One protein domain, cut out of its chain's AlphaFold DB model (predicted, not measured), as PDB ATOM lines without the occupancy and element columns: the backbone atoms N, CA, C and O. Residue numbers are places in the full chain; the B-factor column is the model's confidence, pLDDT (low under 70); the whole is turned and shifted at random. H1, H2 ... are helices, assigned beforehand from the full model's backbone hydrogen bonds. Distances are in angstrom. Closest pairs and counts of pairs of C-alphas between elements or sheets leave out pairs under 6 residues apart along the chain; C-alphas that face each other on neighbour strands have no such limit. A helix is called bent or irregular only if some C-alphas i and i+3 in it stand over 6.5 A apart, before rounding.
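What this domain is: This is residues 46 to 94 of the 337 residues of the protein "(salmon louse) hypothetical protein" of Lepeophtheirus salmonis (UniProt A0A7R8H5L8). One long helix, H1, makes most of the length, and beyond its last residue a loose tail folds off to one side and holds the short helix H2. The printed part has 49 residues with two named helices, H1 then H2, and no named strand; the class is all helix. It is extended, with a radius of gyration of the C-alphas of 17.2 A, and spans 54 by 23 by 11 A.

How they stand to each other: H1, residues 46 to 76, stands free over residues 46 to 73. H2, residues 88 to 92, is apart from H1, with no C-alpha of the one within 8 A of the other. In H1 every O i to N i+4 pair is within hydrogen-bond range; in H2 0 of 1 is, and 0 of 2 O i to N i+3 pairs.

Where its parts are: H1 runs 43.3 A from C-alpha 46 at (6.902, -45.042, -71.855) to C-alpha 76 at (19.495, -11.632, -47.331). H2 ends at C-alpha 92, (21.908, -25.739, -33.536); it is neither bent nor irregular, but only just: C-alphas 89 and 92 are 6.3 A apart.

The domain as a whole: The C-alphas farthest apart, of Leu 46 and Asp 84, are 54.6 A apart. The printed part has no cut. The link from H1 to H2 is long, 11 residues, and residues 81 to 86 stand free. Residues 78 to 94 have pLDDT under 70.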
ATOM      1  N   LEU A  46       6.000 -46.199 -71.785       92.56
ATOM      2  CA  LEU A  46       6.902 -45.042 -71.855       92.56
ATOM      3  C   LEU A  46       6.541 -43.981 -70.808       92.56
ATOM      4  O   LEU A  46       7.420 -43.319 -70.265       92.56
ATOM      5  N   SER A  47       5.251 -43.851 -70.492       91.94
ATOM      6  CA  SER A  47       4.757 -42.963 -69.442       91.94
ATOM      7  C   SER A  47       5.324 -43.326 -68.069       91.94
ATOM      8  O   SER A  47       5.810 -42.443 -67.368       91.94
ATOM      9  N   LEU A  48       5.331 -44.610 -67.702       93.69
ATOM     10  CA  LEU A  48       5.852 -45.083 -66.420       93.69
ATOM     11  C   LEU A  48       7.359 -44.821 -66.307       93.69
ATOM     12  O   LEU A  48       7.820 -44.316 -65.286       93.69
ATOM     13  N   ALA A  49       8.110 -45.081 -67.381       92.06
ATOM     14  CA  ALA A  49       9.548 -44.813 -67.423       92.06
ATOM     15  C   ALA A  49       9.868 -43.315 -67.252       92.06
ATOM     16  O   ALA A  49      10.803 -42.951 -66.536       92.06
ATOM     17  N   ILE A  50       9.072 -42.434 -67.865       96.38
ATOM     18  CA  ILE A  50       9.218 -40.978 -67.712       96.38
ATOM     19  C   ILE A  50       8.887 -40.544 -66.279       96.38
ATOM     20  O   ILE A  50       9.600 -39.714 -65.716       96.38
ATOM     21  N   PHE A  51       7.840 -41.106 -65.667       96.31
ATOM     22  CA  PHE A  51       7.481 -40.801 -64.280       96.31
ATOM     23  C   PHE A  51       8.568 -41.223 -63.287       96.31
ATOM     24  O   PHE A  51       8.894 -40.440 -62.398       96.31
ATOM     25  N   GLU A  52       9.168 -42.404 -63.460       94.94
ATOM     26  CA  GLU A  52      10.296 -42.850 -62.631       94.94
ATOM     27  C   GLU A  52      11.471 -41.868 -62.729       94.94
ATOM     28  O   GLU A  52      12.005 -41.429 -61.711       94.94
ATOM     29  N   GLN A  53      11.836 -41.441 -63.942       94.81
ATOM     30  CA  GLN A  53      12.897 -40.450 -64.126       94.81
ATOM     31  C   GLN A  53      12.543 -39.107 -63.478       94.81
ATOM     32  O   GLN A  53      13.349 -38.560 -62.725       94.81
ATOM     33  N   LEU A  54      11.342 -38.579 -63.723       97.38
ATOM     34  CA  LEU A  54      10.890 -37.320 -63.127       97.38
ATOM     35  C   LEU A  54      10.867 -37.372 -61.601       97.38
ATOM     36  O   LEU A  54      11.143 -36.358 -60.968       97.38
ATOM     37  N   TYR A  55      10.583 -38.527 -61.005       97.19
ATOM     38  CA  TYR A  55      10.623 -38.698 -59.558       97.19
ATOM     39  C   TYR A  55      12.050 -38.540 -59.012       97.19
ATOM     40  O   TYR A  55      12.281 -37.736 -58.105       97.19
ATOM     41  N   PHE A  56      13.027 -39.226 -59.614       96.19
ATOM     42  CA  PHE A  56      14.434 -39.108 -59.220       96.19
ATOM     43  C   PHE A  56      14.982 -37.690 -59.426       96.19
ATOM     44  O   PHE A  56      15.586 -37.116 -58.518       96.19
ATOM     45  N   TRP A  57      14.735 -37.094 -60.595       97.75
ATOM     46  CA  TRP A  57      15.176 -35.728 -60.891       97.75
ATOM     47  C   TRP A  57      14.430 -34.683 -60.058       97.75
ATOM     48  O   TRP A  57      15.025 -33.691 -59.644       97.75
ATOM     49  N   GLY A  58      13.152 -34.914 -59.763       98.00
ATOM     50  CA  GLY A  58      12.315 -34.022 -58.968       98.00
ATOM     51  C   GLY A  58      12.826 -33.866 -57.541       98.00
ATOM     52  O   GLY A  58      12.954 -32.740 -57.063       98.00
ATOM     53  N   ILE A  59      13.200 -34.969 -56.882       97.62
ATOM     54  CA  ILE A  59      13.785 -34.929 -55.532       97.62
ATOM     55  C   ILE A  59      15.133 -34.199 -55.543       97.62
ATOM     56  O   ILE A  59      15.390 -33.363 -54.674       97.62
ATOM     57  N   LEU A  60      15.982 -34.468 -56.541       97.44
ATOM     58  CA  LEU A  60      17.280 -33.805 -56.671       97.44
ATOM     59  C   LEU A  60      17.123 -32.285 -56.848       97.44
ATOM     60  O   LEU A  60      17.767 -31.507 -56.144       97.44
ATOM     61  N   ILE A  61      16.239 -31.857 -57.751       98.06
ATOM     62  CA  ILE A  61      15.948 -30.439 -57.995       98.06
ATOM     63  C   ILE A  61      15.347 -29.790 -56.744       98.06
ATOM     64  O   ILE A  61      15.746 -28.683 -56.390       98.06
ATOM     65  N   ALA A  62      14.449 -30.477 -56.035       98.12
ATOM     66  CA  ALA A  62      13.873 -29.973 -54.792       98.12
ATOM     67  C   ALA A  62      14.950 -29.708 -53.726       98.12
ATOM     68  O   ALA A  62      14.947 -28.640 -53.116       98.12
ATOM     69  N   LEU A  63      15.915 -30.618 -53.543       97.88
ATOM     70  CA  LEU A  63      17.039 -30.412 -52.621       97.88
ATOM     71  C   LEU A  63      17.912 -29.218 -53.024       97.88
ATOM     72  O   LEU A  63      18.288 -28.420 -52.167       97.88
ATOM     73  N   ILE A  64      18.197 -29.059 -54.318       98.00
ATOM     74  CA  ILE A  64      18.976 -27.922 -54.827       98.00
ATOM     75  C   ILE A  64      18.233 -26.604 -54.581       98.00
ATOM     76  O   ILE A  64      18.845 -25.640 -54.127       98.00
ATOM     77  N   ILE A  65      16.919 -26.559 -54.823       98.31
ATOM     78  CA  ILE A  65      16.091 -25.374 -54.564       98.31
ATOM     79  C   ILE A  65      16.072 -25.049 -53.067       98.31
ATOM     80  O   ILE A  65      16.242 -23.889 -52.702       98.31
ATOM     81  N   ILE A  66      15.927 -26.049 -52.195       97.75
ATOM     82  CA  ILE A  66      15.974 -25.855 -50.739       97.75
ATOM     83  C   ILE A  66      17.330 -25.275 -50.314       97.75
ATOM     84  O   ILE A  66      17.365 -24.289 -49.584       97.75
ATOM     85  N   LEU A  67      18.447 -25.823 -50.804       96.31
ATOM     86  CA  LEU A  67      19.785 -25.296 -50.510       96.31
ATOM     87  C   LEU A  67      19.976 -23.874 -51.048       96.31
ATOM     88  O   LEU A  67      20.521 -23.023 -50.348       96.31
ATOM     89  N   ALA A  68      19.492 -23.591 -52.257       96.94
ATOM     90  CA  ALA A  68      19.543 -22.258 -52.843       96.94
ATOM     91  C   ALA A  68      18.731 -21.247 -52.022       96.94
ATOM     92  O   ALA A  68      19.210 -20.141 -51.786       96.94
ATOM     93  N   LEU A  69      17.548 -21.631 -51.531       95.38
ATOM     94  CA  LEU A  69      16.733 -20.803 -50.641       95.38
ATOM     95  C   LEU A  69      17.410 -20.576 -49.289       95.38
ATOM     96  O   LEU A  69      17.390 -19.454 -48.795       95.38
ATOM     97  N   ILE A  70      18.059 -21.596 -48.717       92.19
ATOM     98  CA  ILE A  70      18.834 -21.453 -47.475       92.19
ATOM     99  C   ILE A  70      19.981 -20.462 -47.679       92.19
ATOM    100  O   ILE A  70      20.128 -19.531 -46.893       92.19
ATOM    101  N   ILE A  71      20.763 -20.607 -48.751       90.38
ATOM    102  CA  ILE A  71      21.870 -19.692 -49.064       90.38
ATOM    103  C   ILE A  71      21.341 -18.278 -49.333       90.38
ATOM    104  O   ILE A  71      21.919 -17.302 -48.855       90.38
ATOM    105  N   TRP A  72      20.232 -18.156 -50.064       93.88
ATOM    106  CA  TRP A  72      19.571 -16.882 -50.327       93.88
ATOM    107  C   TRP A  72      19.102 -16.206 -49.035       93.88
ATOM    108  O   TRP A  72      19.366 -15.022 -48.839       93.88
ATOM    109  N   TRP A  73      18.468 -16.948 -48.123       90.12
ATOM    110  CA  TRP A  73      18.087 -16.449 -46.802       90.12
ATOM    111  C   TRP A  73      19.301 -16.057 -45.962       90.12
ATOM    112  O   TRP A  73      19.310 -14.961 -45.410       90.12
ATOM    113  N   CYS A  74      20.359 -16.872 -45.935       83.94
ATOM    114  CA  CYS A  74      21.610 -16.524 -45.259       83.94
ATOM    115  C   CYS A  74      22.259 -15.258 -45.833       83.94
ATOM    116  O   CYS A  74      22.894 -14.516 -45.091       83.94
ATOM    117  N   ARG A  75      22.112 -15.005 -47.139       85.25
ATOM    118  CA  ARG A  75      22.632 -13.799 -47.795       85.25
ATOM    119  C   ARG A  75      21.757 -12.571 -47.544       85.25
ATOM    120  O   ARG A  75      22.289 -11.473 -47.424       85.25
ATOM    121  N   SER A  76      20.436 -12.738 -47.526       89.00
ATOM    122  CA  SER A  76      19.495 -11.632 -47.331       89.00
ATOM    123  C   SER A  76      19.447 -11.162 -45.880       89.00
ATOM    124  O   SER A  76      19.155  -9.994 -45.629       89.00
ATOM    125  N   ASP A  77      19.724 -12.049 -44.928       82.56
ATOM    126  CA  ASP A  77      19.818 -11.692 -43.523       82.56
ATOM    127  C   ASP A  77      21.224 -11.155 -43.215       82.56
ATOM    128  O   ASP A  77      22.183 -11.906 -43.021       82.56
ATOM    129  N   GLN A  78      21.355  -9.825 -43.156       67.00
ATOM    130  CA  GLN A  78      22.609  -9.148 -42.801       67.00
ATOM    131  C   GLN A  78      23.182  -9.613 -41.450       67.00
ATOM    132  O   GLN A  78      24.388  -9.499 -41.226       67.00
ATOM    133  N   SER A  79      22.361 -10.184 -40.560       60.16
ATOM    134  CA  SER A  79      22.832 -10.705 -39.276       60.16
ATOM    135  C   SER A  79      23.671 -11.986 -39.403       60.16
ATOM    136  O   SER A  79      24.396 -12.332 -38.468       60.16
ATOM    137  N   CYS A  80      23.628 -12.650 -40.563       58.84
ATOM    138  CA  CYS A  80      24.319 -13.907 -40.834       58.84
ATOM    139  C   CYS A  80      25.713 -13.734 -41.482       58.84
ATOM    140  O   CYS A  80      26.544 -14.638 -41.420       58.84
ATOM    141  N   CYS A  81      26.022 -12.558 -42.043       58.16
ATOM    142  CA  CYS A  81      27.331 -12.260 -42.645       58.16
ATOM    143  C   CYS A  81      28.354 -11.651 -41.671       58.16
ATOM    144  O   CYS A  81      29.412 -11.195 -42.105       58.16
ATOM    145  N   ASN A  82      28.086 -11.649 -40.362       63.78
ATOM    146  CA  ASN A  82      29.104 -11.265 -39.389       63.78
ATOM    147  C   ASN A  82      30.171 -12.364 -39.305       63.78
ATOM    148  O   ASN A  82      29.951 -13.414 -38.701       63.78
ATOM    149  N   VAL A  83      31.332 -12.090 -39.907       63.78
ATOM    150  CA  VAL A  83      32.529 -12.954 -39.938       63.78
ATOM    151  C   VAL A  83      32.912 -13.454 -38.540       63.78
ATOM    152  O   VAL A  83      33.399 -14.571 -38.389       63.78
ATOM    153  N   ASP A  84      32.595 -12.674 -37.506       69.12
ATOM    154  CA  ASP A  84      32.915 -12.996 -36.118       69.12
ATOM    155  C   ASP A  84      32.047 -14.115 -35.509       69.12
ATOM    156  O   ASP A  84      32.399 -14.659 -34.459       69.12
ATOM    157  N   LYS A  85      30.907 -14.476 -36.120       61.78
ATOM    158  CA  LYS A  85      30.005 -15.535 -35.624       61.78
ATOM    159  C   LYS A  85      29.354 -16.298 -36.789       61.78
ATOM    160  O   LYS A  85      28.248 -15.940 -37.191       61.78
ATOM    161  N   PRO A  86      29.976 -17.374 -37.313       61.91
ATOM    162  CA  PRO A  86      29.393 -18.138 -38.416       61.91
ATOM    163  C   PRO A  86      28.006 -18.689 -38.041       61.91
ATOM    164  O   PRO A  86      27.823 -19.240 -36.951       61.91
ATOM    165  N   CYS A  87      27.033 -18.569 -38.957       60.38
ATOM    166  CA  CYS A  87      25.610 -18.914 -38.755       60.38
ATOM    167  C   CYS A  87      25.362 -20.324 -38.188       60.38
ATOM    168  O   CYS A  87      24.340 -20.560 -37.542       60.38
ATOM    169  N   LEU A  88      26.309 -21.249 -38.370       58.19
ATOM    170  CA  LEU A  88      26.280 -22.599 -37.802       58.19
ATOM    171  C   LEU A  88      26.158 -22.621 -36.268       58.19
ATOM    172  O   LEU A  88      25.569 -23.552 -35.721       58.19
ATOM    173  N   VAL A  89      26.634 -21.588 -35.562       61.38
ATOM    174  CA  VAL A  89      26.507 -21.505 -34.094       61.38
ATOM    175  C   VAL A  89      25.077 -21.149 -33.666       61.38
ATOM    176  O   VAL A  89      24.626 -21.600 -32.613       61.38
ATOM    177  N   ARG A  90      24.323 -20.393 -34.477       59.03
ATOM    178  CA  ARG A  90      22.951 -19.975 -34.134       59.03
ATOM    179  C   ARG A  90      21.885 -21.019 -34.443       59.03
ATOM    180  O   ARG A  90      20.896 -21.072 -33.719       59.03
ATOM    181  N   PHE A  91      22.081 -21.855 -35.461       60.97
ATOM    182  CA  PHE A  91      21.057 -22.818 -35.876       60.97
ATOM    183  C   PHE A  91      21.068 -24.156 -35.125       60.97
ATOM    184  O   PHE A  91      20.138 -24.935 -35.323       60.97
ATOM    185  N   GLY A  92      22.029 -24.452 -34.232       55.16
ATOM    186  CA  GLY A  92      21.908 -25.739 -33.536       55.16
ATOM    187  C   GLY A  92      22.958 -26.267 -32.568       55.16
ATOM    188  O   GLY A  92      22.844 -27.445 -32.245       55.16
ATOM    189  N   CYS A  93      23.943 -25.525 -32.051       46.31
ATOM    190  CA  CYS A  93      24.838 -26.127 -31.050       46.31
ATOM    191  C   CYS A  93      25.317 -25.157 -29.971       46.31
ATOM    192  O   CYS A  93      26.114 -24.259 -30.211       46.31
ATOM    193  N   LYS A  94      24.880 -25.475 -28.746       46.78
ATOM    194  CA  LYS A  94      25.201 -24.858 -27.456       46.78
ATOM    195  C   LYS A  94      24.667 -23.441 -27.277       46.78
ATOM    196  O   LYS A  94      25.223 -22.466 -27.765       46.78
TER     197      LYS A  94